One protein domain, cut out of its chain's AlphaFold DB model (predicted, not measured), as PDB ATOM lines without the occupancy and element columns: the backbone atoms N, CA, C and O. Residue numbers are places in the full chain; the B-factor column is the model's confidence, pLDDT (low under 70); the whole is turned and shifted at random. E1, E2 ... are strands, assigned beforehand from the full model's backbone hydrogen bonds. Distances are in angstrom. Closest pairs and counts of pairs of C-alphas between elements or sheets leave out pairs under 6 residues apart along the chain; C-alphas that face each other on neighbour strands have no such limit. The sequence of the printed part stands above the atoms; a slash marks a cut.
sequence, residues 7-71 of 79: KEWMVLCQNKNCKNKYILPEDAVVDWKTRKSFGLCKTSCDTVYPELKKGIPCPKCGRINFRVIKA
ATOM      1  N   LYS A   7     279.496 217.433 190.543       63.09
ATOM      2  CA  LYS A   7     278.408 218.296 191.043       63.09
ATOM      3  C   LYS A   7     278.000 217.999 192.490       63.09
ATOM      4  O   LYS A   7     277.400 218.850 193.141       63.09
ATOM      5  N   GLU A   8     278.319 216.813 193.002       73.69
ATOM      6  CA  GLU A   8     278.068 216.439 194.395       73.69
ATOM      7  C   GLU A   8     279.197 216.861 195.334       73.69
ATOM      8  O   GLU A   8     279.099 216.627 196.538       73.69
ATOM      9  N   TRP A   9     280.252 217.499 194.823       79.62
ATOM     10  CA  TRP A   9     281.413 217.907 195.602       79.62
ATOM     11  C   TRP A   9     281.624 219.416 195.521       79.62
ATOM     12  O   TRP A   9     281.596 220.041 194.464       79.62
ATOM     13  N   MET A  10     281.850 220.015 196.681       84.19
ATOM     14  CA  MET A  10     282.167 221.427 196.827       84.19
ATOM     15  C   MET A  10     283.509 221.578 197.514       84.19
ATOM     16  O   MET A  10     283.906 220.768 198.350       84.19
ATOM     17  N   VAL A  11     284.182 222.670 197.202       81.69
ATOM     18  CA  VAL A  11     285.420 223.065 197.846       81.69
ATOM     19  C   VAL A  11     285.098 224.132 198.879       81.69
ATOM     20  O   VAL A  11     284.561 225.196 198.571       81.69
ATOM     21  N   LEU A  12     285.416 223.832 200.133       82.94
ATOM     22  CA  LEU A  12     285.326 224.762 201.247       82.94
ATOM     23  C   LEU A  12     286.719 225.295 201.559       82.94
ATOM     24  O   LEU A  12     287.614 224.532 201.911       82.94
ATOM     25  N   CYS A  13     286.899 226.609 201.515       84.19
ATOM     26  CA  CYS A  13     288.120 227.226 202.014       84.19
ATOM     27  C   CYS A  13     288.212 227.049 203.540       84.19
ATOM     28  O   CYS A  13     287.314 227.477 204.270       84.19
ATOM     29  N   GLN A  14     289.304 226.455 204.033       79.88
ATOM     30  CA  GLN A  14     289.510 226.246 205.476       79.88
ATOM     31  C   GLN A  14     290.020 227.496 206.205       79.88
ATOM     32  O   GLN A  14     290.210 227.477 207.420       79.88
ATOM     33  N   ASN A  15     290.232 228.604 205.491       81.19
ATOM     34  CA  ASN A  15     290.583 229.866 206.122       81.19
ATOM     35  C   ASN A  15     289.413 230.357 206.996       81.19
ATOM     36  O   ASN A  15     288.317 230.605 206.482       81.19
ATOM     37  N   LYS A  16     289.663 230.540 208.303       78.88
ATOM     38  CA  LYS A  16     288.662 230.957 209.303       78.88
ATOM     39  C   LYS A  16     287.958 232.269 208.936       78.88
ATOM     40  O   LYS A  16     286.774 232.399 209.232       78.88
ATOM     41  N   ASN A  17     288.659 233.174 208.251       82.06
ATOM     42  CA  ASN A  17     288.128 234.471 207.817       82.06
ATOM     43  C   ASN A  17     287.348 234.404 206.495       82.06
ATOM     44  O   ASN A  17     286.538 235.276 206.210       82.06
ATOM     45  N   CYS A  18     287.589 233.382 205.669       83.62
ATOM     46  CA  CYS A  18     286.976 233.272 204.348       83.62
ATOM     47  C   CYS A  18     285.733 232.380 204.378       83.62
ATOM     48  O   CYS A  18     284.667 232.802 203.933       83.62
ATOM     49  N   LYS A  19     285.893 231.133 204.862       76.94
ATOM     50  CA  LYS A  19     284.875 230.061 204.880       76.94
ATOM     51  C   LYS A  19     284.069 229.923 203.573       76.94
ATOM     52  O   LYS A  19     282.951 229.411 203.584       76.94
ATOM     53  N   ASN A  20     284.624 230.380 202.448       83.69
ATOM     54  CA  ASN A  20     283.922 230.407 201.174       83.69
ATOM     55  C   ASN A  20     283.729 228.986 200.652       83.69
ATOM     56  O   ASN A  20     284.662 228.180 200.694       83.69
ATOM     57  N   LYS A  21     282.532 228.707 200.146       83.19
ATOM     58  CA  LYS A  21     282.180 227.439 199.508       83.19
ATOM     59  C   LYS A  21     281.968 227.700 198.030       83.19
ATOM     60  O   LYS A  21     281.275 228.647 197.677       83.19
ATOM     61  N   TYR A  22     282.552 226.870 197.189       79.38
ATOM     62  CA  TYR A  22     282.363 226.943 195.748       79.38
ATOM     63  C   TYR A  22     282.295 225.538 195.166       79.38
ATOM     64  O   TYR A  22     282.717 224.569 195.798       79.38
ATOM     65  N   ILE A  23     281.695 225.419 193.987       79.44
ATOM     66  CA  ILE A  23     281.636 224.148 193.268       79.44
ATOM     67  C   ILE A  23     283.062 223.785 192.864       79.44
ATOM     68  O   ILE A  23     283.822 224.659 192.444       79.44
ATOM     69  N   LEU A  24     283.437 222.518 193.041       78.38
ATOM     70  CA  LEU A  24     284.718 222.015 192.563       78.38
ATOM     71  C   LEU A  24     284.791 222.248 191.042       78.38
ATOM     72  O   LEU A  24     283.936 221.715 190.332       78.38
ATOM     73  N   PRO A  25     285.736 223.065 190.539       74.56
ATOM     74  CA  PRO A  25     285.802 223.336 189.110       74.56
ATOM     75  C   PRO A  25     286.105 222.041 188.349       74.56
ATOM     76  O   PRO A  25     286.847 221.200 188.845       74.56
ATOM     77  N   GLU A  26     285.544 221.873 187.152       74.44
ATOM     78  CA  GLU A  26     285.753 220.654 186.347       74.44
ATOM     79  C   GLU A  26     287.208 220.510 185.872       74.44
ATOM     80  O   GLU A  26     287.685 219.400 185.670       74.44
ATOM     81  N   ASP A  27     287.933 221.627 185.785       76.06
ATOM     82  CA  ASP A  27     289.374 221.682 185.510       76.06
ATOM     83  C   ASP A  27     290.236 221.294 186.733       76.06
ATOM     84  O   ASP A  27     291.457 221.151 186.654       76.06
ATOM     85  N   ALA A  28     289.618 221.111 187.907       74.44
ATOM     86  CA  ALA A  28     290.338 220.712 189.106       74.44
ATOM     87  C   ALA A  28     290.941 219.315 188.947       74.44
ATOM     88  O   ALA A  28     290.231 218.312 188.850       74.44
ATOM     89  N   VAL A  29     292.266 219.233 189.063       80.06
ATOM     90  CA  VAL A  29     292.965 217.950 189.166       80.06
ATOM     91  C   VAL A  29     292.678 217.338 190.541       80.06
ATOM     92  O   VAL A  29     293.315 217.681 191.547       80.06
ATOM     93  N   VAL A  30     291.698 216.435 190.578       81.00
ATOM     94  CA  VAL A  30     291.356 215.626 191.752       81.00
ATOM     95  C   VAL A  30     291.806 214.183 191.587       81.00
ATOM     96  O   VAL A  30     291.785 213.616 190.498       81.00
ATOM     97  N   ASP A  31     292.192 213.587 192.704       83.19
ATOM     98  CA  ASP A  31     292.533 212.182 192.849       83.19
ATOM     99  C   ASP A  31     291.397 211.513 193.634       83.19
ATOM    100  O   ASP A  31     291.074 211.919 194.754       83.19
ATOM    101  N   TRP A  32     290.722 210.536 193.033       80.00
ATOM    102  CA  TRP A  32     289.602 209.850 193.675       80.00
ATOM    103  C   TRP A  32     290.137 208.766 194.601       80.00
ATOM    104  O   TRP A  32     290.573 207.706 194.154       80.00
ATOM    105  N   LYS A  33     290.093 209.029 195.907       79.12
ATOM    106  CA  LYS A  33     290.565 208.097 196.929       79.12
ATOM    107  C   LYS A  33     289.397 207.409 197.606       79.12
ATOM    108  O   LYS A  33     288.486 208.054 198.121       79.12
ATOM    109  N   THR A  34     289.453 206.089 197.681       76.56
ATOM    110  CA  THR A  34     288.522 205.310 198.497       76.56
ATOM    111  C   THR A  34     288.988 205.355 199.945       76.56
ATOM    112  O   THR A  34     290.085 204.897 200.267       76.56
ATOM    113  N   ARG A  35     288.174 205.926 200.835       69.88
ATOM    114  CA  ARG A  35     288.390 205.821 202.281       69.88
ATOM    115  C   ARG A  35     287.344 204.891 202.870       69.88
ATOM    116  O   ARG A  35     286.150 205.047 202.622       69.88
ATOM    117  N   LYS A  36     287.801 203.961 203.705       65.62
ATOM    118  CA  LYS A  36     286.912 203.170 204.554       65.62
ATOM    119  C   LYS A  36     286.335 204.088 205.620       65.62
ATOM    120  O   LYS A  36     287.047 204.545 206.515       65.62
ATOM    121  N   SER A  37     285.054 204.405 205.493       60.66
ATOM    122  CA  SER A  37     284.317 205.081 206.549       60.66
ATOM    123  C   SER A  37     283.739 204.015 207.468       60.66
ATOM    124  O   SER A  37     282.887 203.227 207.062       60.66
ATOM    125  N   PHE A  38     284.223 203.984 208.707       58.75
ATOM    126  CA  PHE A  38     283.633 203.172 209.760       58.75
ATOM    127  C   PHE A  38     282.405 203.912 210.285       58.75
ATOM    128  O   PHE A  38     282.527 204.933 210.963       58.75
ATOM    129  N   GLY A  39     281.214 203.441 209.916       56.06
ATOM    130  CA  GLY A  39     279.988 203.907 210.556       56.06
ATOM    131  C   GLY A  39     279.961 203.511 212.037       56.06
ATOM    132  O   GLY A  39     280.624 202.556 212.444       56.06
ATOM    133  N   LEU A  40     279.136 204.200 212.832       54.97
ATOM    134  CA  LEU A  40     278.882 203.887 214.252       54.97
ATOM    135  C   LEU A  40     278.459 202.419 214.490       54.97
ATOM    136  O   LEU A  40     278.646 201.903 215.585       54.97
ATOM    137  N   CYS A  41     277.972 201.720 213.458       57.47
ATOM    138  CA  CYS A  41     277.604 200.300 213.499       57.47
ATOM    139  C   CYS A  41     278.699 199.324 213.017       57.47
ATOM    140  O   CYS A  41     278.381 198.182 212.707       57.47
ATOM    141  N   LYS A  42     279.978 199.727 212.919       52.41
ATOM    142  CA  LYS A  42     281.095 198.893 212.402       52.41
ATOM    143  C   LYS A  42     280.924 198.371 210.960       52.41
ATOM    144  O   LYS A  42     281.775 197.626 210.480       52.41
ATOM    145  N   THR A  43     279.895 198.793 210.229       57.81
ATOM    146  CA  THR A  43     279.775 198.526 208.793       57.81
ATOM    147  C   THR A  43     280.816 199.357 208.047       57.81
ATOM    148  O   THR A  43     280.835 200.588 208.142       57.81
ATOM    149  N   SER A  44     281.716 198.673 207.343       55.03
ATOM    150  CA  SER A  44     282.741 199.300 206.507       55.03
ATOM    151  C   SER A  44     282.092 199.729 205.198       55.03
ATOM    152  O   SER A  44     281.828 198.884 204.349       55.03
ATOM    153  N   CYS A  45     281.806 201.019 205.031       61.66
ATOM    154  CA  CYS A  45     281.394 201.536 203.728       61.66
ATOM    155  C   CYS A  45     282.612 202.150 203.042       61.66
ATOM    156  O   CYS A  45     283.124 203.192 203.473       61.66
ATOM    157  N   ASP A  46     283.073 201.508 201.969       67.75
ATOM    158  CA  ASP A  46     284.046 202.086 201.049       67.75
ATOM    159  C   ASP A  46     283.423 203.320 200.401       67.75
ATOM    160  O   ASP A  46     282.531 203.237 199.556       67.75
ATOM    161  N   THR A  47     283.853 204.497 200.848       71.12
ATOM    162  CA  THR A  47     283.347 205.758 200.321       71.12
ATOM    163  C   THR A  47     284.439 206.399 199.489       71.12
ATOM    164  O   THR A  47     285.539 206.672 199.972       71.12
ATOM    165  N   VAL A  48     284.137 206.638 198.216       75.69
ATOM    166  CA  VAL A  48     285.040 207.346 197.312       75.69
ATOM    167  C   VAL A  48     284.939 208.846 197.595       75.69
ATOM    168  O   VAL A  48     283.842 209.411 197.618       75.69
ATOM    169  N   TYR A  49     286.083 209.482 197.833       75.25
ATOM    170  CA  TYR A  49     286.222 210.911 198.087       75.25
ATOM    171  C   TYR A  49     287.215 211.526 197.090       75.25
ATOM    172  O   TYR A  49     288.337 211.029 196.977       75.25
ATOM    173  N   PRO A  50     286.854 212.614 196.392       79.56
ATOM    174  CA  PRO A  50     287.797 213.370 195.589       79.56
ATOM    175  C   PRO A  50     288.712 214.186 196.501       79.56
ATOM    176  O   PRO A  50     288.258 214.984 197.327       79.56
ATOM    177  N   GLU A  51     290.014 213.988 196.343       80.25
ATOM    178  CA  GLU A  51     291.063 214.733 197.024       80.25
ATOM    179  C   GLU A  51     291.750 215.653 196.011       80.25
ATOM    180  O   GLU A  51     292.193 215.220 194.952       80.25
ATOM    181  N   LEU A  52     291.816 216.948 196.305       77.62
ATOM    182  CA  LEU A  52     292.465 217.918 195.426       77.62
ATOM    183  C   LEU A  52     293.977 217.680 195.419       77.62
ATOM    184  O   LEU A  52     294.641 217.903 196.430       77.62
ATOM    185  N   LYS A  53     294.518 217.246 194.275       73.69
ATOM    186  CA  LYS A  53     295.954 216.981 194.130       73.69
ATOM    187  C   LYS A  53     296.752 218.269 193.989       73.69
ATOM    188  O   LYS A  53     297.890 218.354 194.443       73.69
ATOM    189  N   LYS A  54     296.145 219.270 193.346       71.06
ATOM    190  CA  LYS A  54     296.760 220.572 193.111       71.06
ATOM    191  C   LYS A  54     296.158 221.631 194.025       71.06
ATOM    192  O   LYS A  54     294.953 221.678 194.265       71.06
ATOM    193  N   GLY A  55     297.041 222.499 194.500       66.81
ATOM    194  CA  GLY A  55     296.732 223.735 195.195       66.81
ATOM    195  C   GLY A  55     295.784 224.655 194.424       66.81
ATOM    196  O   GLY A  55     296.290 225.462 193.658       66.81
ATOM    197  N   ILE A  56     294.459 224.595 194.606       73.00
ATOM    198  CA  ILE A  56     293.547 225.590 194.009       73.00
ATOM    199  C   ILE A  56     293.461 226.828 194.916       73.00
ATOM    200  O   ILE A  56     292.949 226.734 196.037       73.00
ATOM    201  N   PRO A  57     293.936 228.006 194.478       77.62
ATOM    202  CA  PRO A  57     293.793 229.220 195.267       77.62
ATOM    203  C   PRO A  57     292.308 229.544 195.453       77.62
ATOM    204  O   PRO A  57     291.516 229.512 194.514       77.62
ATOM    205  N   CYS A  58     291.908 229.858 196.684       80.25
ATOM    206  CA  CYS A  58     290.533 230.265 196.944       80.25
ATOM    207  C   CYS A  58     290.209 231.560 196.171       80.25
ATOM    208  O   CYS A  58     290.895 232.557 196.398       80.25
ATOM    209  N   PRO A  59     289.122 231.621 195.379       78.56
ATOM    210  CA  PRO A  59     288.791 232.805 194.575       78.56
ATOM    211  C   PRO A  59     288.514 234.063 195.414       78.56
ATOM    212  O   PRO A  59     288.549 235.172 194.905       78.56
ATOM    213  N   LYS A  60     288.248 233.900 196.717       82.56
ATOM    214  CA  LYS A  60     287.935 235.002 197.636       82.56
ATOM    215  C   LYS A  60     289.132 235.489 198.459       82.56
ATOM    216  O   LYS A  60     289.127 236.621 198.918       82.56
ATOM    217  N   CYS A  61     290.127 234.637 198.719       82.56
ATOM    218  CA  CYS A  61     291.239 234.993 199.617       82.56
ATOM    219  C   CYS A  61     292.624 234.543 199.140       82.56
ATOM    220  O   CYS A  61     293.587 234.676 199.890       82.56
ATOM    221  N   GLY A  62     292.728 233.934 197.956       81.12
ATOM    222  CA  GLY A  62     293.974 233.457 197.346       81.12
ATOM    223  C   GLY A  62     294.649 232.278 198.055       81.12
ATOM    224  O   GLY A  62     295.544 231.657 197.492       81.12
ATOM    225  N   ARG A  63     294.235 231.921 199.279       81.56
ATOM    226  CA  ARG A  63     294.892 230.855 200.044       81.56
ATOM    227  C   ARG A  63     294.660 229.478 199.439       81.56
ATOM    228  O   ARG A  63     293.534 229.104 199.110       81.56
ATOM    229  N   ILE A  64     295.737 228.703 199.424       76.81
ATOM    230  CA  ILE A  64     295.801 227.309 198.990       76.81
ATOM    231  C   ILE A  64     295.479 226.403 200.189       76.81
ATOM    232  O   ILE A  64     296.303 225.628 200.659       76.81
ATOM    233  N   ASN A  65     294.301 226.600 200.784       70.62
ATOM    234  CA  ASN A  65     293.850 225.781 201.904       70.62
ATOM    235  C   ASN A  65     292.350 225.520 201.792       70.62
ATOM    236  O   ASN A  65     291.517 226.422 201.962       70.62
ATOM    237  N   PHE A  66     292.018 224.280 201.467       76.00
ATOM    238  CA  PHE A  66     290.682 223.885 201.079       76.00
ATOM    239  C   PHE A  66     290.382 222.445 201.484       76.00
ATOM    240  O   PHE A  66     291.252 221.583 201.545       76.00
ATOM    241  N   ARG A  67     289.103 222.199 201.747       79.62
ATOM    242  CA  ARG A  67     288.543 220.906 202.104       79.62
ATOM    243  C   ARG A  67     287.439 220.584 201.118       79.62
ATOM    244  O   ARG A  67     286.496 221.362 200.981       79.62
ATOM    245  N   VAL A  68     287.540 219.436 200.464       80.50
ATOM    246  CA  VAL A  68     286.451 218.934 199.632       80.50
ATOM    247  C   VAL A  68     285.369 218.368 200.549       80.50
ATOM    248  O   VAL A  68     285.646 217.600 201.474       80.50
ATOM    249  N   ILE A  69     284.137 218.811 200.342       78.94
ATOM    250  CA  ILE A  69     282.953 218.410 201.099       78.94
ATOM    251  C   ILE A  69     281.875 217.957 200.118       78.94
ATOM    252  O   ILE A  69     281.834 218.425 198.984       78.94
ATOM    253  N   LYS A  70     280.976 217.064 200.541       75.69
ATOM    254  CA  LYS A  70     279.792 216.755 199.730       75.69
ATOM    255  C   LYS A  70     278.870 217.978 199.706       75.69
ATOM    256  O   LYS A  70     278.577 218.541 200.761       75.69
ATOM    257  N   ALA A  71     278.429 218.380 198.516       69.12
ATOM    258  CA  ALA A  71     277.535 219.507 198.259       69.12
ATOM    259  C   ALA A  71     276.198 219.353 198.993       69.12
ATOM    260  O   ALA A  71     275.622 220.327 199.469       69.12
TER     261      ALA A  71
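This is residues 7 to 71 of the 79 residues of an uncharacterized protein of Methanobacterium sp. BRmetb2 (UniProt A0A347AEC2). A small three-stranded sheet, E2, E1 and E5, forms the body of this domain, and a long, twisted hairpin of two strands, E3 and E4, reaches away from it as an arm whose tip is at residues 39 to 43. The arm comes near the sheet through E4 at Pro 50 and Glu 51, and a long loop, residues 53 to 65, swings out at the end of the domain away from the arm's tip. The printed part has 65 residues, with no named helix and five named strands in the order E1, E2, E3, E4, E5; the class is all strand, though only 31 of the 65 residues are in named elements, under half. The three-stranded sheet has the order E2, E1, E5, and both sheets are antiparallel throughout. The whole is elongated, spanning 40 by 25 by 18 A, and only just loose, close to compact, with a radius of gyration of the C-alphas of 13.3 A.

Start in the three-stranded sheet with its inner strand E1, residues 9 to 13. Beside its residues find the edge strand E5, residues 66 to 70, the antiparallel neighbour of E1 at 148 degrees between directions; C-alphas 13 and 66 face each other at 4.3 A, and N 10 and O 69 are within hydrogen-bond range at 2.8 A, as are N 67 and O 12 at 2.8 A. The other edge strand is E2, residues 21 to 23, antiparallel to E1 at 145 degrees; C-alphas 23 and 10 face each other at 4.5 A, and N 11 and O 22 are 2.8 A apart, within hydrogen-bond range. E1 and E2 form a hairpin. Now move outward to the second sheet, the hairpin of E3, residues 30 to 38, and E4, residues 44 to 52, antiparallel at 152 degrees. Near one end of the pair look at N 31 and O 51, 2.8 A apart, and near the other at N 37 and O 45, 3.0 A apart, both within hydrogen-bond range. Between the sheets, the closest C-alphas of E4 and E5 are those of Glu 51 and Val 68, 6.8 A apart, and the closest of E1 and E4 are those of Trp 9 and Pro 50, 7.8 A apart. E3 is apart from E1, from E2 and from E5, and E2 is apart from E4.

Find C-alpha 9 at (281.413, 217.907, 195.602), where E1 begins; from there it runs 13.2 A to C-alpha 13. E2 is short, residues 21 to 23. Then look for C-alpha 30 at (291.356, 215.626, 191.752), from which E3 runs 23.2 A to C-alpha 38. E4 returns from C-alpha 44 to C-alpha 52 over 23.7 A. E5 runs 13.1 A from C-alpha 66 and ends at C-alpha 70, at (279.792, 216.755, 199.730).

Look at Cys 41 and Gly 62, whose C-alphas are the two farthest apart, at 40.4 A, while the first and last printed C-alphas, of Lys 7 and Ala 71, are 7.4 A apart. The printed part has no cut. The link from E3 to E4 is tight, those from E1 to E2 and from E2 to E3 are short, and the 13-residue link from E4 to E5 is long. The mean pLDDT of the printed part is 74.6; in the B-factor column you will find 15 residues under 70, namely residue 7, residues 35 to 46, residue 55 and residue 71.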